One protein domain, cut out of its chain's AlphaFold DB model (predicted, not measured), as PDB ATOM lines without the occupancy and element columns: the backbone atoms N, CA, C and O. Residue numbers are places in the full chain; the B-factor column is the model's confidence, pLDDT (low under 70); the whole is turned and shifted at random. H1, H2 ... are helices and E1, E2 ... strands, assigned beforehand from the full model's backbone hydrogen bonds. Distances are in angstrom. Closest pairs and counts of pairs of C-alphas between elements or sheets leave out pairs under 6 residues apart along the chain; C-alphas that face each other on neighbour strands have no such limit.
ATOM      1  N   ILE A   3     -24.865   9.279 -41.766       28.98
ATOM      2  CA  ILE A   3     -25.857   8.707 -42.660       28.98
ATOM      3  C   ILE A   3     -26.557   7.608 -41.863       28.98
ATOM      4  O   ILE A   3     -25.866   6.805 -41.248       28.98
ATOM      5  N   LEU A   4     -27.888   7.597 -41.864       28.06
ATOM      6  CA  LEU A   4     -28.749   6.532 -41.334       28.06
ATOM      7  C   LEU A   4     -29.556   5.973 -42.507       28.06
ATOM      8  O   LEU A   4     -30.059   6.754 -43.316       28.06
ATOM      9  N   ILE A   5     -29.661   4.651 -42.595       33.19
ATOM     10  CA  ILE A   5     -30.350   3.911 -43.660       33.19
ATOM     11  C   ILE A   5     -31.296   2.933 -42.991       33.19
ATOM     12  O   ILE A   5     -30.909   2.310 -42.012       33.19
ATOM     13  N   TYR A   6     -32.501   2.797 -43.525       31.98
ATOM     14  CA  TYR A   6     -33.565   1.962 -42.972       31.98
ATOM     15  C   TYR A   6     -34.207   1.142 -44.116       31.98
ATOM     16  O   TYR A   6     -34.218   1.619 -45.248       31.98
ATOM     17  N   TYR A   7     -34.721  -0.067 -43.847       30.75
ATOM     18  CA  TYR A   7     -35.450  -0.940 -44.791       30.75
ATOM     19  C   TYR A   7     -36.777  -1.433 -44.181       30.75
ATOM     20  O   TYR A   7     -36.763  -2.008 -43.103       30.75
ATOM     21  N   LEU A   8     -37.912  -1.232 -44.855       31.44
ATOM     22  CA  LEU A   8     -39.210  -1.908 -44.625       31.44
ATOM     23  C   LEU A   8     -39.515  -2.919 -45.764       31.44
ATOM     24  O   LEU A   8     -38.933  -2.824 -46.835       31.44
ATOM     25  N   ILE A   9     -40.435  -3.871 -45.605       37.28
ATOM     26  CA  ILE A   9     -41.001  -4.706 -46.691       37.28
ATOM     27  C   ILE A   9     -42.503  -4.759 -46.457       37.28
ATOM     28  O   ILE A   9     -42.915  -5.120 -45.364       37.28
ATOM     29  N   ILE A  10     -43.323  -4.440 -47.459       40.03
ATOM     30  CA  ILE A  10     -44.769  -4.713 -47.399       40.03
ATOM     31  C   ILE A  10     -45.200  -5.312 -48.732       40.03
ATOM     32  O   ILE A  10     -44.727  -4.850 -49.763       40.03
ATOM     33  N   ALA A  11     -46.037  -6.349 -48.729       35.34
ATOM     34  CA  ALA A  11     -46.681  -6.921 -49.910       35.34
ATOM     35  C   ALA A  11     -48.018  -6.203 -50.160       35.34
ATOM     36  O   ALA A  11     -48.794  -6.071 -49.228       35.34
ATOM     37  N   CYS A  39     -12.684  12.632 -53.604       86.44
ATOM     38  CA  CYS A  39     -12.291  11.367 -53.012       86.44
ATOM     39  C   CYS A  39     -10.780  11.149 -53.045       86.44
ATOM     40  O   CYS A  39     -10.314  10.098 -52.610       86.44
ATOM     41  N   GLY A  40      -9.996  12.128 -53.505       83.75
ATOM     42  CA  GLY A  40      -8.552  11.982 -53.687       83.75
ATOM     43  C   GLY A  40      -7.795  11.663 -52.395       83.75
ATOM     44  O   GLY A  40      -6.730  11.049 -52.448       83.75
ATOM     45  N   HIS A  41      -8.356  12.025 -51.237       83.81
ATOM     46  CA  HIS A  41      -7.824  11.708 -49.907       83.81
ATOM     47  C   HIS A  41      -8.196  10.309 -49.393       83.81
ATOM     48  O   HIS A  41      -7.736   9.927 -48.318       83.81
ATOM     49  N   ILE A  42      -9.026   9.556 -50.120       83.75
ATOM     50  CA  ILE A  42      -9.447   8.195 -49.776       83.75
ATOM     51  C   ILE A  42      -8.869   7.240 -50.815       83.75
ATOM     52  O   ILE A  42      -9.265   7.252 -51.984       83.75
ATOM     53  N   LYS A  43      -7.923   6.410 -50.378       84.06
ATOM     54  CA  LYS A  43      -7.265   5.413 -51.219       84.06
ATOM     55  C   LYS A  43      -7.721   4.004 -50.857       84.06
ATOM     56  O   LYS A  43      -8.070   3.745 -49.708       84.06
ATOM     57  N   ASP A  44      -7.762   3.115 -51.838       81.50
ATOM     58  CA  ASP A  44      -7.906   1.682 -51.601       81.50
ATOM     59  C   ASP A  44      -6.571   1.036 -51.189       81.50
ATOM     60  O   ASP A  44      -5.542   1.705 -51.065       81.50
ATOM     61  N   GLU A  45      -6.596  -0.278 -50.962       83.44
ATOM     62  CA  GLU A  45      -5.419  -1.085 -50.607       83.44
ATOM     63  C   GLU A  45      -4.284  -1.018 -51.644       83.44
ATOM     64  O   GLU A  45      -3.124  -1.236 -51.303       83.44
ATOM     65  N   ASN A  46      -4.605  -0.654 -52.888       85.12
ATOM     66  CA  ASN A  46      -3.665  -0.514 -53.996       85.12
ATOM     67  C   ASN A  46      -3.223   0.947 -54.214       85.12
ATOM     68  O   ASN A  46      -2.490   1.239 -55.159       85.12
ATOM     69  N   GLY A  47      -3.657   1.883 -53.362       82.12
ATOM     70  CA  GLY A  47      -3.326   3.304 -53.473       82.12
ATOM     71  C   GLY A  47      -4.141   4.072 -54.524       82.12
ATOM     72  O   GLY A  47      -3.823   5.231 -54.812       82.12
ATOM     73  N   LEU A  48      -5.190   3.474 -55.098       82.88
ATOM     74  CA  LEU A  48      -6.072   4.110 -56.080       82.88
ATOM     75  C   LEU A  48      -7.163   4.929 -55.384       82.88
ATOM     76  O   LEU A  48      -7.633   4.575 -54.306       82.88
ATOM     77  N   THR A  49      -7.565   6.052 -55.989       83.56
ATOM     78  CA  THR A  49      -8.685   6.861 -55.478       83.56
ATOM     79  C   THR A  49      -9.966   6.029 -55.479       83.56
ATOM     80  O   THR A  49     -10.326   5.450 -56.503       83.56
ATOM     81  N   LYS A  50     -10.694   6.040 -54.359       83.38
ATOM     82  CA  LYS A  50     -12.015   5.414 -54.287       83.38
ATOM     83  C   LYS A  50     -13.066   6.207 -55.045       83.38
ATOM     84  O   LYS A  50     -13.137   7.429 -54.944       83.38
ATOM     85  N   GLU A  51     -13.948   5.495 -55.732       83.81
ATOM     86  CA  GLU A  51     -15.098   6.104 -56.387       83.81
ATOM     87  C   GLU A  51     -16.134   6.612 -55.375       83.81
ATOM     88  O   GLU A  51     -16.317   6.062 -54.282       83.81
ATOM     89  N   HIS A  52     -16.824   7.687 -55.754       87.19
ATOM     90  CA  HIS A  52     -17.843   8.315 -54.926       87.19
ATOM     91  C   HIS A  52     -19.187   7.577 -55.028       87.19
ATOM     92  O   HIS A  52     -19.678   7.309 -56.127       87.19
ATOM     93  N   ILE A  53     -19.846   7.339 -53.887       86.75
ATOM     94  CA  ILE A  53     -21.098   6.563 -53.797       86.75
ATOM     95  C   ILE A  53     -22.233   7.076 -54.698       86.75
ATOM     96  O   ILE A  53     -23.045   6.301 -55.200       86.75
ATOM     97  N   ALA A  54     -22.298   8.391 -54.900       86.19
ATOM     98  CA  ALA A  54     -23.341   9.031 -55.698       86.19
ATOM     99  C   ALA A  54     -23.107   8.978 -57.214       86.19
ATOM    100  O   ALA A  54     -23.963   9.457 -57.953       86.19
ATOM    101  N   CYS A  55     -21.986   8.423 -57.683       79.31
ATOM    102  CA  CYS A  55     -21.582   8.562 -59.082       79.31
ATOM    103  C   CYS A  55     -21.716   7.326 -59.926       79.31
ATOM    104  O   CYS A  55     -22.197   7.428 -61.052       79.31
ATOM    105  N   GLU A  56     -21.345   6.180 -59.383       69.62
ATOM    106  CA  GLU A  56     -21.350   4.953 -60.151       69.62
ATOM    107  C   GLU A  56     -22.232   3.925 -59.429       69.62
ATOM    108  O   GLU A  56     -21.962   3.559 -58.279       69.62
ATOM    109  N   PRO A  57     -23.333   3.461 -60.052       64.62
ATOM    110  CA  PRO A  57     -24.207   2.453 -59.461       64.62
ATOM    111  C   PRO A  57     -23.474   1.170 -59.051       64.62
ATOM    112  O   PRO A  57     -23.920   0.505 -58.119       64.62
ATOM    113  N   GLY A  58     -22.357   0.849 -59.717       66.31
ATOM    114  CA  GLY A  58     -21.519  -0.318 -59.436       66.31
ATOM    115  C   GLY A  58     -20.702  -0.249 -58.141       66.31
ATOM    116  O   GLY A  58     -20.290  -1.297 -57.649       66.31
ATOM    117  N   VAL A  59     -20.516   0.939 -57.554       77.62
ATOM    118  CA  VAL A  59     -19.679   1.138 -56.350       77.62
ATOM    119  C   VAL A  59     -20.254   0.422 -55.136       77.62
ATOM    120  O   VAL A  59     -19.523  -0.164 -54.341       77.62
ATOM    121  N   LEU A  60     -21.580   0.436 -55.008       82.38
ATOM    122  CA  LEU A  60     -22.292  -0.324 -53.993       82.38
ATOM    123  C   LEU A  60     -23.276  -1.263 -54.680       82.38
ATOM    124  O   LEU A  60     -24.354  -0.846 -55.111       82.38
ATOM    125  N   LYS A  61     -22.903  -2.544 -54.757       85.75
ATOM    126  CA  LYS A  61     -23.759  -3.586 -55.330       85.75
ATOM    127  C   LYS A  61     -25.097  -3.622 -54.604       85.75
ATOM    128  O   LYS A  61     -25.151  -3.593 -53.374       85.75
ATOM    129  N   ARG A  62     -26.176  -3.716 -55.375       87.75
ATOM    130  CA  ARG A  62     -27.521  -3.868 -54.828       87.75
ATOM    131  C   ARG A  62     -27.680  -5.262 -54.205       87.75
ATOM    132  O   ARG A  62     -27.296  -6.243 -54.834       87.75
ATOM    133  N   LYS A  63     -28.255  -5.342 -52.999       88.19
ATOM    134  CA  LYS A  63     -28.475  -6.606 -52.259       88.19
ATOM    135  C   LYS A  63     -29.948  -6.970 -52.022       88.19
ATOM    136  O   LYS A  63     -30.232  -7.961 -51.357       88.19
ATOM    137  N   GLY A  64     -30.871  -6.216 -52.615       87.94
ATOM    138  CA  GLY A  64     -32.312  -6.461 -52.566       87.94
ATOM    139  C   GLY A  64     -33.064  -5.574 -53.557       87.94
ATOM    140  O   GLY A  64     -32.482  -4.687 -54.185       87.94
ATOM    141  N   GLU A  65     -34.358  -5.805 -53.713       91.44
ATOM    142  CA  GLU A  65     -35.226  -5.022 -54.586       91.44
ATOM    143  C   GLU A  65     -35.808  -3.830 -53.826       91.44
ATOM    144  O   GLU A  65     -36.532  -4.009 -52.850       91.44
ATOM    145  N   LEU A  66     -35.534  -2.607 -54.285       92.25
ATOM    146  CA  LEU A  66     -36.153  -1.412 -53.717       92.25
ATOM    147  C   LEU A  66     -37.660  -1.425 -54.002       92.25
ATOM    148  O   LEU A  66     -38.078  -1.309 -55.148       92.25
ATOM    149  N   SER A  67     -38.462  -1.484 -52.948       93.12
ATOM    150  CA  SER A  67     -39.916  -1.379 -53.010       93.12
ATOM    151  C   SER A  67     -40.415   0.044 -52.808       93.12
ATOM    152  O   SER A  67     -41.376   0.442 -53.457       93.12
ATOM    153  N   TYR A  68     -39.840   0.789 -51.868       92.50
ATOM    154  CA  TYR A  68     -40.284   2.144 -51.547       92.50
ATOM    155  C   TYR A  68     -39.135   2.937 -50.933       92.50
ATOM    156  O   TYR A  68     -38.301   2.383 -50.226       92.50
ATOM    157  N   SER A  69     -39.068   4.238 -51.197       93.19
ATOM    158  CA  SER A  69     -38.167   5.133 -50.476       93.19
ATOM    159  C   SER A  69     -39.002   6.118 -49.685       93.19
ATOM    160  O   SER A  69     -39.835   6.827 -50.245       93.19
ATOM    161  N   TYR A  70     -38.815   6.120 -48.370       93.19
ATOM    162  CA  TYR A  70     -39.596   6.957 -47.485       93.19
ATOM    163  C   TYR A  70     -39.104   8.406 -47.587       93.19
ATOM    164  O   TYR A  70     -37.918   8.670 -47.349       93.19
ATOM    165  N   PRO A  71     -39.989   9.367 -47.895       92.56
ATOM    166  CA  PRO A  71     -39.610  10.766 -47.924       92.56
ATOM    167  C   PRO A  71     -39.274  11.233 -46.510       92.56
ATOM    168  O   PRO A  71     -40.048  11.052 -45.567       92.56
ATOM    169  N   MET A  72     -38.120  11.874 -46.359       94.50
ATOM    170  CA  MET A  72     -37.695  12.406 -45.072       94.50
ATOM    171  C   MET A  72     -38.445  13.710 -44.769       94.50
ATOM    172  O   MET A  72     -37.965  14.805 -45.048       94.50
ATOM    173  N   THR A  73     -39.671  13.579 -44.259       96.62
ATOM    174  CA  THR A  73     -40.534  14.714 -43.892       96.62
ATOM    175  C   THR A  73     -39.961  15.499 -42.711       96.62
ATOM    176  O   THR A  73     -39.234  14.941 -41.891       96.62
ATOM    177  N   GLU A  74     -40.354  16.766 -42.551       97.19
ATOM    178  CA  GLU A  74     -39.937  17.594 -41.405       97.19
ATOM    179  C   GLU A  74     -40.267  16.947 -40.051       97.19
ATOM    180  O   GLU A  74     -39.476  17.025 -39.113       97.19
ATOM    181  N   LYS A  75     -41.385  16.213 -39.956       97.50
ATOM    182  CA  LYS A  75     -41.727  15.441 -38.752       97.50
ATOM    183  C   LYS A  75     -40.660  14.389 -38.430       97.50
ATOM    184  O   LYS A  75     -40.269  14.264 -37.274       97.50
ATOM    185  N   LEU A  76     -40.186  13.647 -39.432       97.62
ATOM    186  CA  LEU A  76     -39.137  12.642 -39.236       97.62
ATOM    187  C   LEU A  76     -37.780  13.283 -38.938       97.62
ATOM    188  O   LEU A  76     -37.104  12.842 -38.010       97.62
ATOM    189  N   LYS A  77     -37.406  14.343 -39.669       98.44
ATOM    190  CA  LYS A  77     -36.162  15.093 -39.426       98.44
ATOM    191  C   LYS A  77     -36.091  15.586 -37.983       98.44
ATOM    192  O   LYS A  77     -35.108  15.327 -37.293       98.44
ATOM    193  N   ASN A  78     -37.159  16.230 -37.508       98.44
ATOM    194  CA  ASN A  78     -37.240  16.753 -36.148       98.44
ATOM    195  C   ASN A  78     -37.209  15.640 -35.098       98.44
ATOM    196  O   ASN A  78     -36.551  15.800 -34.074       98.44
ATOM    197  N   HIS A  79     -37.858  14.500 -35.355       98.38
ATOM    198  CA  HIS A  79     -37.820  13.347 -34.450       98.38
ATOM    199  C   HIS A  79     -36.408  12.763 -34.308       98.38
ATOM    200  O   HIS A  79     -35.939  12.530 -33.195       98.38
ATOM    201  N   ILE A  80     -35.701  12.592 -35.429       98.44
ATOM    202  CA  ILE A  80     -34.309  12.119 -35.457       98.44
ATOM    203  C   ILE A  80     -33.392  13.097 -34.714       98.44
ATOM    204  O   ILE A  80     -32.621  12.682 -33.847       98.44
ATOM    205  N   LEU A  81     -33.486  14.394 -35.028       98.56
ATOM    206  CA  LEU A  81     -32.697  15.432 -34.364       98.56
ATOM    207  C   LEU A  81     -32.951  15.454 -32.859       98.56
ATOM    208  O   LEU A  81     -31.997  15.449 -32.086       98.56
ATOM    209  N   HIS A  82     -34.221  15.430 -32.453       98.44
ATOM    210  CA  HIS A  82     -34.608  15.438 -31.050       98.44
ATOM    211  C   HIS A  82     -33.960  14.278 -30.289       98.44
ATOM    212  O   HIS A  82     -33.277  14.514 -29.296       98.44
ATOM    213  N   LEU A  83     -34.093  13.042 -30.782       98.25
ATOM    214  CA  LEU A  83     -33.516  11.868 -30.122       98.25
ATOM    215  C   LEU A  83     -31.984  11.923 -30.061       98.25
ATOM    216  O   LEU A  83     -31.410  11.685 -28.999       98.25
ATOM    217  N   HIS A  84     -31.308  12.292 -31.156       98.00
ATOM    218  CA  HIS A  84     -29.853  12.477 -31.124       98.00
ATOM    219  C   HIS A  84     -29.434  13.526 -30.093       98.00
ATOM    220  O   HIS A  84     -28.494  13.296 -29.335       98.00
ATOM    221  N   ASN A  85     -30.104  14.677 -30.070       98.25
ATOM    222  CA  ASN A  85     -29.729  15.794 -29.213       98.25
ATOM    223  C   ASN A  85     -30.027  15.510 -27.737       98.25
ATOM    224  O   ASN A  85     -29.198  15.858 -26.900       98.25
ATOM    225  N   VAL A  86     -31.117  14.800 -27.418       97.50
ATOM    226  CA  VAL A  86     -31.400  14.302 -26.060       97.50
ATOM    227  C   VAL A  86     -30.273  13.390 -25.581       97.50
ATOM    228  O   VAL A  86     -29.643  13.681 -24.567       97.50
ATOM    229  N   TYR A  87     -29.922  12.352 -26.346       96.06
ATOM    230  CA  TYR A  87     -28.865  11.426 -25.929       96.06
ATOM    231  C   TYR A  87     -27.493  12.098 -25.824       96.06
ATOM    232  O   TYR A  87     -26.724  11.812 -24.909       96.06
ATOM    233  N   ARG A  88     -27.176  13.027 -26.729       96.25
ATOM    234  CA  ARG A  88     -25.926  13.799 -26.667       96.25
ATOM    235  C   ARG A  88     -25.880  14.712 -25.447       96.25
ATOM    236  O   ARG A  88     -24.818  14.830 -24.840       96.25
ATOM    237  N   ASN A  89     -27.001  15.327 -25.081       96.62
ATOM    238  CA  ASN A  89     -27.113  16.158 -23.886       96.62
ATOM    239  C   ASN A  89     -26.935  15.329 -22.601       96.62
ATOM    240  O   ASN A  89     -26.174  15.723 -21.716       96.62
ATOM    241  N   ASP A  90     -27.548  14.147 -22.533       94.69
ATOM    242  CA  ASP A  90     -27.420  13.238 -21.388       94.69
ATOM    243  C   ASP A  90     -25.966  12.802 -21.169       94.69
ATOM    244  O   ASP A  90     -25.472  12.791 -20.038       94.69
ATOM    245  N   ILE A  91     -25.245  12.494 -22.249       93.50
ATOM    246  CA  ILE A  91     -23.816  12.167 -22.186       93.50
ATOM    247  C   ILE A  91     -22.992  13.392 -21.796       93.50
ATOM    248  O   ILE A  91     -22.139  13.295 -20.916       93.50
ATOM    249  N   ALA A  92     -23.275  14.553 -22.390       94.62
ATOM    250  CA  ALA A  92     -22.548  15.788 -22.113       94.62
ATOM    251  C   ALA A  92     -22.627  16.218 -20.642       94.62
ATOM    252  O   ALA A  92     -21.662  16.779 -20.124       94.62
ATOM    253  N   SER A  93     -23.736  15.910 -19.962       94.12
ATOM    254  CA  SER A  93     -23.929  16.194 -18.537       94.12
ATOM    255  C   SER A  93     -22.993  15.409 -17.604       94.12
ATOM    256  O   SER A  93     -22.847  15.774 -16.439       94.12
ATOM    257  N   GLY A  94     -22.386  14.313 -18.077       91.25
ATOM    258  CA  GLY A  94     -21.571  13.410 -17.257       91.25
ATOM    259  C   GLY A  94     -22.360  12.599 -16.218       91.25
ATOM    260  O   GLY A  94     -21.773  11.991 -15.322       91.25
ATOM    261  N   THR A  95     -23.695  12.591 -16.299       89.06
ATOM    262  CA  THR A  95     -24.562  11.819 -15.387       89.06
ATOM    263  C   THR A  95     -24.810  10.394 -15.870       89.06
ATOM    264  O   THR A  95     -25.136   9.519 -15.068       89.06
ATOM    265  N   THR A  96     -24.617  10.146 -17.167       89.94
ATOM    266  CA  THR A  96     -24.828   8.832 -17.771       89.94
ATOM    267  C   THR A  96     -23.733   7.854 -17.354       89.94
ATOM    268  O   THR A  96     -22.549   8.196 -17.317       89.94
ATOM    269  N   VAL A  97     -24.140   6.617 -17.090       89.00
ATOM    270  CA  VAL A  97     -23.275   5.501 -16.704       89.00
ATOM    271  C   VAL A  97     -23.046   4.564 -17.899       89.00
ATOM    272  O   VAL A  97     -23.967   4.316 -18.684       89.00
ATOM    273  N   ALA A  98     -21.812   4.084 -18.039       85.69
ATOM    274  CA  ALA A  98     -21.334   3.135 -19.037       85.69
ATOM    275  C   ALA A  98     -21.023   1.779 -18.392       85.69
ATOM    276  O   ALA A  98     -20.553   1.727 -17.249       85.69
ATOM    277  N   GLY A  99     -21.200   0.708 -19.167       78.56
ATOM    278  CA  GLY A  99     -20.686  -0.616 -18.821       78.56
ATOM    279  C   GLY A  99     -21.282  -1.263 -17.573       78.56
ATOM    280  O   GLY A  99     -22.133  -0.709 -16.881       78.56
ATOM    281  N   SER A 100     -20.783  -2.461 -17.266       64.38
ATOM    282  CA  SER A 100     -21.091  -3.194 -16.030       64.38
ATOM    283  C   SER A 100     -20.350  -2.659 -14.801       64.38
ATOM    284  O   SER A 100     -20.767  -2.921 -13.678       64.38
ATOM    285  N   LEU A 101     -19.258  -1.914 -15.001       71.38
ATOM    286  CA  LEU A 101     -18.460  -1.306 -13.926       71.38
ATOM    287  C   LEU A 101     -19.058   0.007 -13.400       71.38
ATOM    288  O   LEU A 101     -18.446   0.670 -12.569       71.38
ATOM    289  N   GLU A 102     -20.221   0.396 -13.921       78.50
ATOM    290  CA  GLU A 102     -20.948   1.613 -13.566       78.50
ATOM    291  C   GLU A 102     -20.103   2.905 -13.642       78.50
ATOM    292  O   GLU A 102     -20.289   3.868 -12.891       78.50
ATOM    293  N   SER A 103     -19.189   2.963 -14.613       84.75
ATOM    294  CA  SER A 103     -18.328   4.124 -14.848       84.75
ATOM    295  C   SER A 103     -19.106   5.264 -15.497       84.75
ATOM    296  O   SER A 103     -19.739   5.087 -16.532       84.75
ATOM    297  N   LYS A 104     -19.024   6.478 -14.947       89.75
ATOM    298  CA  LYS A 104     -19.664   7.652 -15.561       89.75
ATOM    299  C   LYS A 104     -18.920   8.123 -16.809       89.75
ATOM    300  O   LYS A 104     -17.687   8.173 -16.827       89.75
ATOM    301  N   PHE A 105     -19.677   8.547 -17.818       90.81
ATOM    302  CA  PHE A 105     -19.125   9.306 -18.938       90.81
ATOM    303  C   PHE A 105     -18.547  10.643 -18.441       90.81
ATOM    304  O   PHE A 105     -19.098  11.251 -17.519       90.81
ATOM    305  N   PRO A 106     -17.432  11.123 -19.018       90.69
ATOM    306  CA  PRO A 106     -16.891  12.427 -18.664       90.69
ATOM    307  C   PRO A 106     -17.837  13.553 -19.104       90.69
ATOM    308  O   PRO A 106     -18.480  13.462 -20.147       90.69
ATOM    309  N   ILE A 107     -17.865  14.644 -18.334       93.06
ATOM    310  CA  ILE A 107     -18.549  15.880 -18.736       93.06
ATOM    311  C   ILE A 107     -17.913  16.384 -20.034       93.06
ATOM    312  O   ILE A 107     -16.686  16.508 -20.130       93.06
ATOM    313  N   ALA A 108     -18.736  16.690 -21.033       92.19
ATOM    314  CA  ALA A 108     -18.242  17.169 -22.315       92.19
ATOM    315  C   ALA A 108     -17.973  18.677 -22.269       92.19
ATOM    316  O   ALA A 108     -18.868  19.471 -21.992       92.19
ATOM    317  N   LEU A 109     -16.755  19.087 -22.634       91.56
ATOM    318  CA  LEU A 109     -16.408  20.509 -22.755       91.56
ATOM    319  C   LEU A 109     -17.080  21.180 -23.962       91.56
ATOM    320  O   LEU A 109     -17.350  22.378 -23.933       91.56
ATOM    321  N   ARG A 110     -17.330  20.426 -25.044       90.94
ATOM    322  CA  ARG A 110     -17.908  20.966 -26.282       90.94
ATOM    323  C   ARG A 110     -18.791  19.960 -27.019       90.94
ATOM    324  O   ARG A 110     -18.407  19.450 -28.066       90.94
ATOM    325  N   MET A 111     -20.005  19.732 -26.526       94.50
ATOM    326  CA  MET A 111     -21.016  18.937 -27.232       94.50
ATOM    327  C   MET A 111     -22.080  19.849 -27.842       94.50
ATOM    328  O   MET A 111     -22.983  20.307 -27.152       94.50
ATOM    329  N   ARG A 112     -21.974  20.141 -29.141       95.12
ATOM    330  CA  ARG A 112     -22.991  20.958 -29.822       95.12
ATOM    331  C   ARG A 112     -24.222  20.145 -30.199       95.12
ATOM    332  O   ARG A 112     -24.111  18.959 -30.538       95.12
ATOM    333  N   GLU A 113     -25.353  20.838 -30.216       96.94
ATOM    334  CA  GLU A 113     -26.587  20.363 -30.821       96.94
ATOM    335  C   GLU A 113     -26.370  20.083 -32.318       96.94
ATOM    336  O   GLU A 113     -25.666  20.823 -33.019       96.94
ATOM    337  N   LEU A 114     -26.921  18.971 -32.803       97.88
ATOM    338  CA  LEU A 114     -26.918  18.643 -34.220       97.88
ATOM    339  C   LEU A 114     -28.015  19.410 -34.935       97.88
ATOM    340  O   LEU A 114     -29.114  19.572 -34.410       97.88
ATOM    341  N   ILE A 115     -27.722  19.794 -36.172       97.75
ATOM    342  CA  ILE A 115     -28.721  20.319 -37.099       97.75
ATOM    343  C   ILE A 115     -28.819  19.411 -38.325       97.75
ATOM    344  O   ILE A 115     -27.861  18.711 -38.669       97.75
ATOM    345  N   TRP A 116     -29.979  19.408 -38.975       98.12
ATOM    346  CA  TRP A 116     -30.199  18.595 -40.165       98.12
ATOM    347  C   TRP A 116     -29.346  19.086 -41.338       98.12
ATOM    348  O   TRP A 116     -29.082  20.283 -41.469       98.12
ATOM    349  N   ASP A 117     -28.916  18.164 -42.195       97.44
ATOM    350  CA  ASP A 117     -28.173  18.481 -43.406       97.44
ATOM    351  C   ASP A 117     -28.679  17.670 -44.602       97.44
ATOM    352  O   ASP A 117     -28.561  16.443 -44.644       97.44
ATOM    353  N   ASP A 118     -29.239  18.370 -45.587       95.69
ATOM    354  CA  ASP A 118     -29.845  17.734 -46.757       95.69
ATOM    355  C   ASP A 118     -28.808  17.113 -47.710       95.69
ATOM    356  O   ASP A 118     -29.134  16.155 -48.406       95.69
ATOM    357  N   GLU A 119     -27.554  17.591 -47.721       93.69
ATOM    358  CA  GLU A 119     -26.478  16.981 -48.526       93.69
ATOM    359  C   GLU A 119     -26.140  15.590 -47.978       93.69
ATOM    360  O   GLU A 119     -26.014  14.624 -48.729       93.69
ATOM    361  N   LEU A 120     -26.077  15.459 -46.651       95.19
ATOM    362  CA  LEU A 120     -25.887  14.165 -45.992       95.19
ATOM    363  C   LEU A 120     -27.094  13.250 -46.155       95.19
ATOM    364  O   LEU A 120     -26.922  12.057 -46.389       95.19
ATOM    365  N   ALA A 121     -28.306  13.800 -46.056       96.25
ATOM    366  CA  ALA A 121     -29.534  13.040 -46.257       96.25
ATOM    367  C   ALA A 121     -29.629  12.500 -47.689       96.25
ATOM    368  O   ALA A 121     -30.055  11.365 -47.893       96.25
ATOM    369  N   TYR A 122     -29.170  13.269 -48.677       93.31
ATOM    370  CA  TYR A 122     -29.069  12.804 -50.053       93.31
ATOM    371  C   TYR A 122     -28.085  11.636 -50.191       93.31
ATOM    372  O   TYR A 122     -28.425  10.622 -50.800       93.31
ATOM    373  N   LEU A 123     -26.891  11.725 -49.596       91.88
ATOM    374  CA  LEU A 123     -25.931  10.615 -49.618       91.88
ATOM    375  C   LEU A 123     -26.475   9.371 -48.902       91.88
ATOM    376  O   LEU A 123     -26.330   8.256 -49.409       91.88
ATOM    377  N   ALA A 124     -27.162   9.564 -47.773       93.94
ATOM    378  CA  ALA A 124     -27.876   8.501 -47.075       93.94
ATOM    379  C   ALA A 124     -28.924   7.845 -47.969       93.94
ATOM    380  O   ALA A 124     -29.014   6.621 -48.026       93.94
ATOM    381  N   HIS A 125     -29.686   8.656 -48.698       93.31
ATOM    382  CA  HIS A 125     -30.714   8.195 -49.615       93.31
ATOM    383  C   HIS A 125     -30.114   7.375 -50.751       93.31
ATOM    384  O   HIS A 125     -30.521   6.233 -50.937       93.31
ATOM    385  N   VAL A 126     -29.088   7.883 -51.444       90.81
ATOM    386  CA  VAL A 126     -28.373   7.144 -52.500       90.81
ATOM    387  C   VAL A 126     -27.952   5.758 -52.017       90.81
ATOM    388  O   VAL A 126     -28.147   4.770 -52.729       90.81
ATOM    389  N   GLN A 127     -27.414   5.673 -50.801       89.94
ATOM    390  CA  GLN A 127     -26.998   4.407 -50.224       89.94
ATOM    391  C   GLN A 127     -28.186   3.512 -49.846       89.94
ATOM    392  O   GLN A 127     -28.183   2.322 -50.159       89.94
ATOM    393  N   ALA A 128     -29.233   4.077 -49.242       91.75
ATOM    394  CA  ALA A 128     -30.464   3.369 -48.906       91.75
ATOM    395  C   ALA A 128     -31.172   2.801 -50.145       91.75
ATOM    396  O   ALA A 128     -31.839   1.780 -50.070       91.75
ATOM    397  N   LEU A 129     -31.037   3.409 -51.325       91.06
ATOM    398  CA  LEU A 129     -31.606   2.860 -52.564       91.06
ATOM    399  C   LEU A 129     -30.904   1.578 -53.050       91.06
ATOM    400  O   LEU A 129     -31.355   0.946 -54.014       91.06
ATOM    401  N   ARG A 130     -29.767   1.208 -52.447       89.50
ATOM    402  CA  ARG A 130     -29.002   0.012 -52.820       89.50
ATOM    403  C   ARG A 130     -29.431  -1.235 -52.064       89.50
ATOM    404  O   ARG A 130     -28.997  -2.315 -52.451       89.50
ATOM    405  N   CYS A 131     -30.297  -1.134 -51.056       89.88
ATOM    406  CA  CYS A 131     -30.719  -2.317 -50.302       89.88
ATOM    407  C   CYS A 131     -29.525  -3.115 -49.749       89.88
ATOM    408  O   CYS A 131     -29.572  -4.336 -49.699       89.88
ATOM    409  N   ASN A 132     -28.423  -2.421 -49.440       86.75
ATOM    410  CA  ASN A 132     -27.161  -2.995 -48.997       86.75
ATOM    411  C   ASN A 132     -26.725  -2.300 -47.701       86.75
ATOM    412  O   ASN A 132     -26.475  -1.092 -47.683       86.75
ATOM    413  N   ASP A 133     -26.688  -3.064 -46.616       77.44
ATOM    414  CA  ASP A 133     -26.295  -2.650 -45.271       77.44
ATOM    415  C   ASP A 133     -24.841  -3.009 -44.931       77.44
ATOM    416  O   ASP A 133     -24.365  -2.668 -43.851       77.44
ATOM    417  N   GLN A 134     -24.085  -3.590 -45.867       75.62
ATOM    418  CA  GLN A 134     -22.681  -3.908 -45.639       75.62
ATOM    419  C   GLN A 134     -21.855  -2.661 -45.344       75.62
ATOM    420  O   GLN A 134     -21.984  -1.605 -45.978       75.62
ATOM    421  N   LEU A 135     -20.930  -2.811 -44.403       70.12
ATOM    422  CA  LEU A 135     -19.866  -1.852 -44.155       70.12
ATOM    423  C   LEU A 135     -18.826  -1.963 -45.272       70.12
ATOM    424  O   LEU A 135     -17.845  -2.687 -45.163       70.12
ATOM    425  N   ILE A 136     -19.068  -1.247 -46.370       72.75
ATOM    426  CA  ILE A 136     -18.109  -1.120 -47.467       72.75
ATOM    427  C   ILE A 136     -17.414   0.233 -47.358       72.75
ATOM    428  O   ILE A 136     -18.062   1.283 -47.218       72.75
ATOM    429  N   ASP A 137     -16.087   0.197 -47.429       74.62
ATOM    430  CA  ASP A 137     -15.252   1.385 -47.462       74.62
ATOM    431  C   ASP A 137     -15.326   2.034 -48.856       74.62
ATOM    432  O   ASP A 137     -14.673   1.600 -49.808       74.62
ATOM    433  N   ILE A 138     -16.188   3.044 -48.963       83.69
ATOM    434  CA  ILE A 138     -16.541   3.797 -50.171       83.69
ATOM    435  C   ILE A 138     -16.435   5.287 -49.844       83.69
ATOM    436  O   ILE A 138     -16.763   5.719 -48.733       83.69
ATOM    437  N   CYS A 139     -16.042   6.097 -50.827       88.44
ATOM    438  CA  CYS A 139     -16.018   7.538 -50.653       88.44
ATOM    439  C   CYS A 139     -17.434   8.129 -50.569       88.44
ATOM    440  O   CYS A 139     -18.272   7.959 -51.459       88.44
ATOM    441  N   ARG A 140     -17.676   8.868 -49.484       88.75
ATOM    442  CA  ARG A 140     -18.924   9.605 -49.210       88.75
ATOM    443  C   ARG A 140     -18.651  11.084 -48.918       88.75
ATOM    444  O   ARG A 140     -19.470  11.767 -48.311       88.75
ATOM    445  N   ALA A 141     -17.445  11.543 -49.241       89.88
ATOM    446  CA  ALA A 141     -16.995  12.880 -48.907       89.88
ATOM    447  C   ALA A 141     -17.907  13.935 -49.542       89.88
ATOM    448  O   ALA A 141     -18.387  13.788 -50.655       89.88
ATOM    449  N   THR A 142     -18.109  15.033 -48.828       88.50
ATOM    450  CA  THR A 142     -18.715  16.259 -49.356       88.50
ATOM    451  C   THR A 142     -17.670  17.363 -49.303       88.50
ATOM    452  O   THR A 142     -16.674  17.252 -48.584       88.50
ATOM    453  N   ARG A 143     -17.896  18.477 -50.005       87.12
ATOM    454  CA  ARG A 143     -16.969  19.620 -49.928       87.12
ATOM    455  C   ARG A 143     -16.826  20.167 -48.506       87.12
ATOM    456  O   ARG A 143     -15.773  20.679 -48.149       87.12
ATOM    457  N   ARG A 144     -17.893  20.075 -47.706       89.19
ATOM    458  CA  ARG A 144     -17.931  20.558 -46.317       89.19
ATOM    459  C   ARG A 144     -17.394  19.525 -45.329       89.19
ATOM    460  O   ARG A 144     -16.938  19.888 -44.248       89.19
ATOM    461  N   PHE A 145     -17.451  18.249 -45.693       89.31
ATOM    462  CA  PHE A 145     -17.190  17.135 -44.798       89.31
ATOM    463  C   PHE A 145     -16.444  16.015 -45.528       89.31
ATOM    464  O   PHE A 145     -17.049  15.162 -46.176       89.31
ATOM    465  N   LEU A 146     -15.120  16.009 -45.385       88.44
ATOM    466  CA  LEU A 146     -14.238  15.056 -46.071       88.44
ATOM    467  C   LEU A 146     -14.332  13.627 -45.514       88.44
ATOM    468  O   LEU A 146     -14.110  12.668 -46.247       88.44
ATOM    469  N   TYR A 147     -14.696  13.487 -44.235       87.06
ATOM    470  CA  TYR A 147     -14.817  12.202 -43.542       87.06
ATOM    471  C   TYR A 147     -16.166  12.097 -42.808       87.06
ATOM    472  O   TYR A 147     -16.229  12.275 -41.587       87.06
ATOM    473  N   PRO A 148     -17.279  11.872 -43.532       89.50
ATOM    474  CA  PRO A 148     -18.534  11.466 -42.910       89.50
ATOM    475  C   PRO A 148     -18.337  10.224 -42.058       89.50
ATOM    476  O   PRO A 148     -17.700   9.269 -42.483       89.50
ATOM    477  N   GLY A 149     -18.944  10.231 -40.879       87.06
ATOM    478  CA  GLY A 149     -19.204   8.991 -40.169       87.06
ATOM    479  C   GLY A 149     -20.443   8.300 -40.746       87.06
ATOM    480  O   GLY A 149     -21.185   8.855 -41.559       87.06
ATOM    481  N   GLU A 150     -20.691   7.078 -40.312       87.19
ATOM    482  CA  GLU A 150     -21.796   6.280 -40.825       87.19
ATOM    483  C   GLU A 150     -22.320   5.346 -39.736       87.19
ATOM    484  O   GLU A 150     -21.528   4.775 -38.993       87.19
ATOM    485  N   THR A 151     -23.643   5.207 -39.680       89.88
ATOM    486  CA  THR A 151     -24.366   4.253 -38.830       89.88
ATOM    487  C   THR A 151     -25.441   3.589 -39.684       89.88
ATOM    488  O   THR A 151     -26.132   4.270 -40.440       89.88
ATOM    489  N   LYS A 152     -25.606   2.271 -39.615       88.56
ATOM    490  CA  LYS A 152     -26.620   1.566 -40.419       88.56
ATOM    491  C   LYS A 152     -27.474   0.701 -39.526       88.56
ATOM    492  O   LYS A 152     -26.999   0.197 -38.515       88.56
ATOM    493  N   ALA A 153     -28.732   0.547 -39.898       90.44
ATOM    494  CA  ALA A 153     -29.614  -0.392 -39.244       90.44
ATOM    495  C   ALA A 153     -30.531  -1.029 -40.280       90.44
ATOM    496  O   ALA A 153     -30.993  -0.392 -41.227       90.44
ATOM    497  N   SER A 154     -30.816  -2.301 -40.086       88.75
ATOM    498  CA  SER A 154     -31.787  -3.032 -40.876       88.75
ATOM    499  C   SER A 154     -32.685  -3.809 -39.925       88.75
ATOM    500  O   SER A 154     -32.282  -4.214 -38.837       88.75
ATOM    501  N   LYS A 155     -33.954  -3.955 -40.307       88.44
ATOM    502  CA  LYS A 155     -34.918  -4.772 -39.580       88.44
ATOM    503  C   LYS A 155     -35.701  -5.583 -40.591       88.44
ATOM    504  O   LYS A 155     -36.445  -5.033 -41.397       88.44
ATOM    505  N   MET A 156     -35.522  -6.896 -40.546       86.62
ATOM    506  CA  MET A 156     -36.381  -7.815 -41.282       86.62
ATOM    507  C   MET A 156     -37.650  -8.029 -40.462       86.62
ATOM    508  O   MET A 156     -37.589  -8.461 -39.314       86.62
ATOM    509  N   THR A 157     -38.803  -7.691 -41.031       83.38
ATOM    510  CA  THR A 157     -40.098  -7.865 -40.375       83.38
ATOM    511  C   THR A 157     -41.172  -8.208 -41.398       83.38
ATOM    512  O   THR A 157     -41.124  -7.737 -42.533       83.38
ATOM    513  N   ASN A 158     -42.139  -9.022 -40.973       83.25
ATOM    514  CA  ASN A 158     -43.356  -9.330 -41.729       83.25
ATOM    515  C   ASN A 158     -44.566  -8.529 -41.219       83.25
ATOM    516  O   ASN A 158     -45.667  -8.678 -41.741       83.25
ATOM    517  N   THR A 159     -44.379  -7.723 -40.172       85.88
ATOM    518  CA  THR A 159     -45.413  -6.857 -39.604       85.88
ATOM    519  C   THR A 159     -45.191  -5.419 -40.041       85.88
ATOM    520  O   THR A 159     -44.049  -4.976 -40.197       85.88
ATOM    521  N   GLU A 160     -46.280  -4.666 -40.168       86.06
ATOM    522  CA  GLU A 160     -46.193  -3.226 -40.378       86.06
ATOM    523  C   GLU A 160     -45.468  -2.550 -39.206       86.06
ATOM    524  O   GLU A 160     -45.648  -2.902 -38.039       86.06
ATOM    525  N   ILE A 161     -44.627  -1.573 -39.534       91.25
ATOM    526  CA  ILE A 161     -43.942  -0.711 -38.573       91.25
ATOM    527  C   ILE A 161     -43.935   0.707 -39.131       91.25
ATOM    528  O   ILE A 161     -43.683   0.922 -40.320       91.25
ATOM    529  N   THR A 162     -44.240   1.691 -38.290       93.88
ATOM    530  CA  THR A 162     -44.201   3.087 -38.723       93.88
ATOM    531  C   THR A 162     -42.755   3.570 -38.820       93.88
ATOM    532  O   THR A 162     -41.873   3.100 -38.099       93.88
ATOM    533  N   ALA A 163     -42.489   4.561 -39.677       94.06
ATOM    534  CA  ALA A 163     -41.152   5.148 -39.776       94.06
ATOM    535  C   ALA A 163     -40.674   5.743 -38.435       94.06
ATOM    536  O   ALA A 163     -39.502   5.619 -38.100       94.06
ATOM    537  N   ILE A 164     -41.578   6.347 -37.650       96.62
ATOM    538  CA  ILE A 164     -41.262   6.904 -36.324       96.62
ATOM    539  C   ILE A 164     -40.854   5.803 -35.344       96.62
ATOM    540  O   ILE A 164     -39.847   5.959 -34.649       96.62
ATOM    541  N   ASP A 165     -41.601   4.699 -35.293       96.56
ATOM    542  CA  ASP A 165     -41.294   3.593 -34.380       96.56
ATOM    543  C   ASP A 165     -39.969   2.943 -34.758       96.56
ATOM    544  O   ASP A 165     -39.119   2.735 -33.894       96.56
ATOM    545  N   PHE A 166     -39.742   2.732 -36.055       95.44
ATOM    546  CA  PHE A 166     -38.490   2.170 -36.546       95.44
ATOM    547  C   PHE A 166     -37.286   3.072 -36.240       95.44
ATOM    548  O   PHE A 166     -36.270   2.595 -35.737       95.44
ATOM    549  N   ILE A 167     -37.404   4.387 -36.472       97.06
ATOM    550  CA  ILE A 167     -36.365   5.358 -36.092       97.06
ATOM    551  C   ILE A 167     -36.075   5.276 -34.593       97.06
ATOM    552  O   ILE A 167     -34.913   5.235 -34.185       97.06
ATOM    553  N   THR A 168     -37.130   5.247 -33.778       98.00
ATOM    554  CA  THR A 168     -37.020   5.217 -32.316       98.00
ATOM    555  C   THR A 168     -36.330   3.946 -31.840       98.00
ATOM    556  O   THR A 168     -35.461   4.015 -30.976       98.00
ATOM    557  N   GLU A 169     -36.692   2.794 -32.399       96.56
ATOM    558  CA  GLU A 169     -36.084   1.503 -32.089       96.56
ATOM    559  C   GLU A 169     -34.591   1.491 -32.425       96.56
ATOM    560  O   GLU A 169     -33.779   1.128 -31.577       96.56
ATOM    561  N   VAL A 170     -34.211   1.970 -33.613       95.56
ATOM    562  CA  VAL A 170     -32.806   2.025 -34.041       95.56
ATOM    563  C   VAL A 170     -31.980   2.952 -33.156       95.56
ATOM    564  O   VAL A 170     -30.931   2.549 -32.660       95.56
ATOM    565  N   LEU A 171     -32.449   4.175 -32.899       97.00
ATOM    566  CA  LEU A 171     -31.693   5.121 -32.074       97.00
ATOM    567  C   LEU A 171     -31.595   4.668 -30.612       97.00
ATOM    568  O   LEU A 171     -30.578   4.919 -29.964       97.00
ATOM    569  N   LYS A 172     -32.610   3.961 -30.097       96.94
ATOM    570  CA  LYS A 172     -32.533   3.290 -28.792       96.94
ATOM    571  C   LYS A 172     -31.537   2.133 -28.802       96.94
ATOM    572  O   LYS A 172     -30.783   2.007 -27.846       96.94
ATOM    573  N   SER A 173     -31.515   1.322 -29.861       95.31
ATOM    574  CA  SER A 173     -30.549   0.228 -30.022       95.31
ATOM    575  C   SER A 173     -29.121   0.764 -29.984       95.31
ATOM    576  O   SER A 173     -28.320   0.319 -29.165       95.31
ATOM    577  N   TYR A 174     -28.836   1.824 -30.741       94.50
ATOM    578  CA  TYR A 174     -27.543   2.496 -30.669       94.50
ATOM    579  C   TYR A 174     -27.263   3.014 -29.260       94.50
ATOM    580  O   TYR A 174     -26.229   2.693 -28.694       94.50
ATOM    581  N   GLN A 175     -28.192   3.738 -28.628       94.38
ATOM    582  CA  GLN A 175     -27.998   4.224 -27.259       94.38
ATOM    583  C   GLN A 175     -27.709   3.104 -26.249       94.38
ATOM    584  O   GLN A 175     -26.933   3.314 -25.313       94.38
ATOM    585  N   SER A 176     -28.300   1.926 -26.442       93.44
ATOM    586  CA  SER A 176     -28.118   0.783 -25.551       93.44
ATOM    587  C   SER A 176     -26.693   0.232 -25.580       93.44
ATOM    588  O   SER A 176     -26.217  -0.215 -24.539       93.44
ATOM    589  N   GLN A 177     -25.957   0.392 -26.691       91.31
ATOM    590  CA  GLN A 177     -24.575  -0.086 -26.814       91.31
ATOM    591  C   GLN A 177     -23.619   0.565 -25.795       91.31
ATOM    592  O   GLN A 177     -22.527   0.059 -25.553       91.31
ATOM    593  N   LYS A 178     -24.018   1.648 -25.110       90.12
ATOM    594  CA  LYS A 178     -23.265   2.199 -23.969       90.12
ATOM    595  C   LYS A 178     -22.973   1.163 -22.868       90.12
ATOM    596  O   LYS A 178     -22.035   1.352 -22.095       90.12
ATOM    597  N   SER A 179     -23.766   0.093 -22.763       89.94
ATOM    598  CA  SER A 179     -23.519  -1.009 -21.825       89.94
ATOM    599  C   SER A 179     -22.313  -1.868 -22.204       89.94
ATOM    600  O   SER A 179     -21.797  -2.591 -21.359       89.94
ATOM    601  N   GLU A 180     -21.851  -1.797 -23.451       87.88
ATOM    602  CA  GLU A 180     -20.652  -2.498 -23.923       87.88
ATOM    603  C   GLU A 180     -19.368  -1.708 -23.624       87.88
ATOM    604  O   GLU A 180     -18.263  -2.247 -23.700       87.88
ATOM    605  N   ILE A 181     -19.501  -0.430 -23.247       87.12
ATOM    606  CA  ILE A 181     -18.368   0.446 -22.953       87.12
ATOM    607  C   ILE A 181     -17.857   0.179 -21.542       87.12
ATOM    608  O   ILE A 181     -18.498   0.540 -20.559       87.12
ATOM    609  N   THR A 182     -16.675  -0.420 -21.434       85.31
ATOM    610  CA  THR A 182     -16.045  -0.734 -20.141       85.31
ATOM    611  C   THR A 182     -15.300   0.459 -19.547       85.31
ATOM    612  O   THR A 182     -15.404   0.713 -18.348       85.31
ATOM    613  N   ASP A 183     -14.588   1.217 -20.385       85.44
ATOM    614  CA  ASP A 183     -13.907   2.455 -20.002       85.44
ATOM    615  C   ASP A 183     -14.288   3.590 -20.970       85.44
ATOM    616  O   ASP A 183     -13.719   3.693 -22.066       85.44
ATOM    617  N   PRO A 184     -15.224   4.478 -20.580       84.75
ATOM    618  CA  PRO A 184     -15.648   5.580 -21.433       84.75
ATOM    619  C   PRO A 184     -14.539   6.615 -21.673       84.75
ATOM    620  O   PRO A 184     -14.551   7.286 -22.701       84.75
ATOM    621  N   ARG A 185     -13.546   6.753 -20.782       82.12
ATOM    622  CA  ARG A 185     -12.451   7.720 -20.971       82.12
ATOM    623  C   ARG A 185     -11.517   7.279 -22.084       82.12
ATOM    624  O   ARG A 185     -11.060   8.123 -22.850       82.12
ATOM    625  N   ILE A 186     -11.259   5.980 -22.196       80.38
ATOM    626  CA  ILE A 186     -10.396   5.429 -23.241       80.38
ATOM    627  C   ILE A 186     -11.180   5.264 -24.543       80.38
ATOM    628  O   ILE A 186     -10.778   5.790 -25.579       80.38
ATOM    629  N   GLN A 187     -12.323   4.577 -24.502       81.06
ATOM    630  CA  GLN A 187     -13.006   4.119 -25.715       81.06
ATOM    631  C   GLN A 187     -13.633   5.253 -26.530       81.06
ATOM    632  O   GLN A 187     -13.670   5.159 -27.752       81.06
ATOM    633  N   MET A 188     -14.009   6.374 -25.906       77.81
ATOM    634  CA  MET A 188     -14.452   7.566 -26.646       77.81
ATOM    635  C   MET A 188     -13.354   8.195 -27.520       77.81
ATOM    636  O   MET A 188     -13.669   8.910 -28.472       77.81
ATOM    637  N   HIS A 189     -12.077   7.947 -27.207       71.62
ATOM    638  CA  HIS A 189     -10.926   8.477 -27.947       71.62
ATOM    639  C   HIS A 189     -10.352   7.471 -28.951       71.62
ATOM    640  O   HIS A 189      -9.501   7.834 -29.768       71.62
ATOM    641  N   LEU A 190     -10.812   6.216 -28.921       66.56
ATOM    642  CA  LEU A 190     -10.413   5.212 -29.896       66.56
ATOM    643  C   LEU A 190     -11.120   5.505 -31.221       66.56
ATOM    644  O   LEU A 190     -12.275   5.166 -31.440       66.56
ATOM    645  N   HIS A 191     -10.395   6.163 -32.120       55.78
ATOM    646  CA  HIS A 191     -10.826   6.412 -33.496       55.78
ATOM    647  C   HIS A 191     -10.525   5.234 -34.441       55.78
ATOM    648  O   HIS A 191     -10.533   5.422 -35.657       55.78
ATOM    649  N   SER A 192     -10.198   4.044 -33.921       47.59
ATOM    650  CA  SER A 192      -9.744   2.934 -34.758       47.59
ATOM    651  C   SER A 192     -10.900   2.081 -35.278       47.59
ATOM    652  O   SER A 192     -11.801   1.675 -34.553       47.59
ATOM    653  N   VAL A 193     -10.784   1.749 -36.563       45.50
ATOM    654  CA  VAL A 193     -11.641   0.870 -37.377       45.50
ATOM    655  C   VAL A 193     -11.739  -0.568 -36.815       45.50
ATOM    656  O   VAL A 193     -12.477  -1.385 -37.341       45.50
ATOM    657  N   SER A 194     -11.002  -0.883 -35.746       43.91
ATOM    658  CA  SER A 194     -10.839  -2.226 -35.177       43.91
ATOM    659  C   SER A 194     -11.677  -2.507 -33.925       43.91
ATOM    660  O   SER A 194     -11.577  -3.604 -33.386       43.91
ATOM    661  N   ASN A 195     -12.439  -1.532 -33.419       51.06
ATOM    662  CA  ASN A 195     -13.358  -1.734 -32.299       51.06
ATOM    663  C   ASN A 195     -14.791  -1.548 -32.807       51.06
ATOM    664  O   ASN A 195     -15.285  -0.426 -32.895       51.06
ATOM    665  N   ASP A 196     -15.454  -2.655 -33.138       65.81
ATOM    666  CA  ASP A 196     -16.892  -2.654 -33.443       65.81
ATOM    667  C   ASP A 196     -17.754  -2.449 -32.184       65.81
ATOM    668  O   ASP A 196     -18.950  -2.182 -32.283       65.81
ATOM    669  N   VAL A 197     -17.137  -2.522 -30.997       74.88
ATOM    670  CA  VAL A 197     -17.803  -2.321 -29.707       74.88
ATOM    671  C   VAL A 197     -18.425  -0.932 -29.646       74.88
ATOM    672  O   VAL A 197     -17.726   0.079 -29.757       74.88
ATOM    673  N   ALA A 198     -19.739  -0.890 -29.440       86.19
ATOM    674  CA  ALA A 198     -20.519   0.336 -29.346       86.19
ATOM    675  C   ALA A 198     -20.283   1.358 -30.470       86.19
ATOM    676  O   ALA A 198     -20.391   2.569 -30.247       86.19
ATOM    677  N   LYS A 199     -19.939   0.894 -31.678       86.38
ATOM    678  CA  LYS A 199     -19.560   1.767 -32.792       86.38
ATOM    679  C   LYS A 199     -20.624   2.817 -33.079       86.38
ATOM    680  O   LYS A 199     -20.270   3.995 -33.153       86.38
ATOM    681  N   ASP A 200     -21.892   2.422 -33.210       90.19
ATOM    682  CA  ASP A 200     -22.979   3.343 -33.563       90.19
ATOM    683  C   ASP A 200     -23.218   4.371 -32.459       90.19
ATOM    684  O   ASP A 200     -23.347   5.571 -32.717       90.19
ATOM    685  N   PHE A 201     -23.192   3.922 -31.203       91.81
ATOM    686  CA  PHE A 201     -23.282   4.804 -30.050       91.81
ATOM    687  C   PHE A 201     -22.152   5.828 -30.015       91.81
ATOM    688  O   PHE A 201     -22.405   7.033 -29.940       91.81
ATOM    689  N   LEU A 202     -20.903   5.359 -30.098       90.19
ATOM    690  CA  LEU A 202     -19.713   6.204 -30.081       90.19
ATOM    691  C   LEU A 202     -19.775   7.228 -31.202       90.19
ATOM    692  O   LEU A 202     -19.454   8.396 -30.982       90.19
ATOM    693  N   THR A 203     -20.259   6.819 -32.374       90.31
ATOM    694  CA  THR A 203     -20.473   7.736 -33.480       90.31
ATOM    695  C   THR A 203     -21.528   8.792 -33.143       90.31
ATOM    696  O   THR A 203     -21.221   9.985 -33.237       90.31
ATOM    697  N   MET A 204     -22.712   8.415 -32.652       92.06
ATOM    698  CA  MET A 204     -23.764   9.359 -32.233       92.06
ATOM    699  C   MET A 204     -23.283  10.430 -31.244       92.06
ATOM    700  O   MET A 204     -23.717  11.587 -31.326       92.06
ATOM    701  N   ILE A 205     -22.390  10.072 -30.319       91.44
ATOM    702  CA  ILE A 205     -21.957  10.948 -29.221       91.44
ATOM    703  C   ILE A 205     -20.664  11.717 -29.511       91.44
ATOM    704  O   ILE A 205     -20.185  12.435 -28.642       91.44
ATOM    705  N   MET A 206     -20.094  11.627 -30.717       89.75
ATOM    706  CA  MET A 206     -18.867  12.362 -31.046       89.75
ATOM    707  C   MET A 206     -19.053  13.881 -30.875       89.75
ATOM    708  O   MET A 206     -20.011  14.486 -31.357       89.75
ATOM    709  N   ASP A 207     -18.096  14.553 -30.256       90.31
ATOM    710  CA  ASP A 207     -18.139  16.004 -30.044       90.31
ATOM    711  C   ASP A 207     -17.877  16.803 -31.342       90.31
ATOM    712  O   ASP A 207     -18.415  17.894 -31.556       90.31
ATOM    713  N   ARG A 208     -17.094  16.231 -32.265       88.69
ATOM    714  CA  ARG A 208     -16.730  16.861 -33.545       88.69
ATOM    715  C   ARG A 208     -17.894  16.949 -34.531       88.69
ATOM    716  O   ARG A 208     -17.876  17.795 -35.434       88.69
ATOM    717  N   ILE A 209     -18.918  16.114 -34.367       90.81
ATOM    718  CA  ILE A 209     -20.055  16.056 -35.289       90.81
ATOM    719  C   ILE A 209     -21.031  17.210 -35.037       90.81
ATOM    720  O   ILE A 209     -21.028  17.848 -33.988       90.81
ATOM    721  N   SER A 210     -21.798  17.561 -36.064       94.44
ATOM    722  CA  SER A 210     -22.593  18.805 -36.065       94.44
ATOM    723  C   SER A 210     -23.791  18.817 -36.968       94.44
ATOM    724  O   SER A 210     -24.591  19.747 -36.937       94.44
ATOM    725  N   ARG A 211     -23.814  17.823 -37.841       96.94
ATOM    726  CA  ARG A 211     -24.773  17.621 -38.893       96.94
ATOM    727  C   ARG A 211     -25.108  16.148 -38.913       96.94
ATOM    728  O   ARG A 211     -24.231  15.306 -38.665       96.94
ATOM    729  N   VAL A 212     -26.357  15.876 -39.225       97.19
ATOM    730  CA  VAL A 212     -26.878  14.540 -39.464       97.19
ATOM    731  C   VAL A 212     -27.840  14.618 -40.640       97.19
ATOM    732  O   VAL A 212     -28.545  15.614 -40.801       97.19
ATOM    733  N   GLY A 213     -27.834  13.590 -41.477       97.38
ATOM    734  CA  GLY A 213     -28.790  13.449 -42.561       97.38
ATOM    735  C   GLY A 213     -29.053  11.975 -42.804       97.38
ATOM    736  O   GLY A 213     -28.134  11.165 -42.854       97.38
ATOM    737  N   CYS A 214     -30.320  11.610 -42.899       96.94
ATOM    738  CA  CYS A 214     -30.759  10.219 -42.861       96.94
ATOM    739  C   CYS A 214     -31.702   9.934 -44.020       96.94
ATOM    740  O   CYS A 214     -32.327  10.848 -44.561       96.94
ATOM    741  N   ALA A 215     -31.867   8.660 -44.346       96.31
ATOM    742  CA  ALA A 215     -32.843   8.200 -45.311       96.31
ATOM    743  C   ALA A 215     -33.407   6.838 -44.921       96.31
ATOM    744  O   ALA A 215     -32.757   6.039 -44.254       96.31
ATOM    745  N   ILE A 216     -34.625   6.565 -45.375       95.25
ATOM    746  CA  ILE A 216     -35.280   5.278 -45.179       95.25
ATOM    747  C   ILE A 216     -35.713   4.756 -46.533       95.25
ATOM    748  O   ILE A 216     -36.307   5.471 -47.334       95.25
ATOM    749  N   SER A 217     -35.420   3.497 -46.774       94.00
ATOM    750  CA  SER A 217     -35.904   2.715 -47.892       94.00
ATOM    751  C   SER A 217     -36.716   1.534 -47.381       94.00
ATOM    752  O   SER A 217     -36.900   1.318 -46.191       94.00
ATOM    753  N   VAL A 218     -37.276   0.795 -48.316       92.81
ATOM    754  CA  VAL A 218     -38.086  -0.395 -48.137       92.81
ATOM    755  C   VAL A 218     -37.603  -1.335 -49.210       92.81
ATOM    756  O   VAL A 218     -37.685  -0.981 -50.385       92.81
ATOM    757  N   CYS A 219     -37.028  -2.468 -48.834       92.06
ATOM    758  CA  CYS A 219     -36.373  -3.367 -49.770       92.06
ATOM    759  C   CYS A 219     -36.803  -4.801 -49.542       92.06
ATOM    760  O   CYS A 219     -36.661  -5.286 -48.430       92.06
ATOM    761  N   ARG A 220     -37.281  -5.470 -50.593       90.06
ATOM    762  CA  ARG A 220     -37.702  -6.876 -50.594       90.06
ATOM    763  C   ARG A 220     -36.576  -7.787 -51.059       90.06
ATOM    764  O   ARG A 220     -35.640  -7.334 -51.716       90.06
ATOM    765  N   ASN A 221     -36.700  -9.080 -50.755       86.06
ATOM    766  CA  ASN A 221     -35.764 -10.112 -51.209       86.06
ATOM    767  C   ASN A 221     -34.300  -9.766 -50.885       86.06
ATOM    768  O   ASN A 221     -33.402 -10.016 -51.684       86.06
TER     769      ASN A 221
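What this domain is: This is residues 3 to 11 and 39 to 221 of the 231 residues of the protein "SCP domain-containing protein" of Glossina brevipalpis (UniProt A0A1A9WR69). A small, strongly twisted sheet of three strands, E1, E3 and E2, has H2 packed on one face, while two long helices, H1 and H3, lie side by side and only graze the sheet. The short H5 packs on H3 at a steep tilt, near the mean of the C-alphas, and long stretches with no named element make up much of the rest. The printed part has 192 residues, with the order E1 E2 H1 H2 H3 H4 H5 E3; the sheet is mixed and the class is mixed, helices and strands, with 80 residues in named elements, under half. The whole is compact, with a radius of gyration of the C-alphas of 17.0 A, and rounded, spanning 45 by 44 by 28 A.

How they stand to each other: E1, residues 3 to 8, is an edge strand, parallel to the inner strand E3, residues 211 to 220, at 24 degrees; N 217 and O 6 are 2.7 A apart, within hydrogen-bond range. E2, residues 65 to 70, is the other edge strand, antiparallel to E3 at 137 degrees, with N 67 and O 218 at 2.7 A. H1, residues 74 to 92, only grazes the sheet with residues 76 to 84. Residues 115 to 116 pair, parallel, with residues 211 to 212 of E3. H2, residues 118 to 128, is on the sheet at a height of 5.8 A, over E3 and along the strands, at 25 degrees on the local plane; its closest C-alphas to E3 are those of Ala 121 and Gly 213, 3.8 A. H3, residues 163 to 180, only grazes the sheet with residues 163 to 171. H1 and H3 touch, at a shallow tilt of 16 degrees, the same way; the closest C-alphas are those of Leu 76 and Ile 164, 6.8 A. H4, residues 184 to 187, touches no helix and is not on the sheet. H5, residues 199 to 204, touches H3 with residues 174 to 178 of H3 alone, at a steep tilt of 65 degrees, opposite ways; the C-alphas of Tyr 174 and Phe 201 are closest, 4.9 A. Every O i to N i+4 pair is within range in H1, H2 and H5, and 11 of 14 in H3; H4 is too short for one.

Where its parts are: E1 begins at C-alpha 3 (-25.857, 8.707, -42.660). H1 is 26.0 A long, H3 27.0 A, and E3 30.1 A, ending at C-alpha 220 (-37.702, -6.876, -50.594).

The domain as a whole: The C-alphas of Ala 11 and Leu 109 are farthest apart, 49.1 A. Residues 12 to 38 are not printed, and C-alphas 11 and 39 are 39.1 A apart. The links H1 to H2, H2 to H3 and H4 to H5 are long. Residues 3 to 11, 56 to 58, 100 and 190 to 196 have pLDDT under 70.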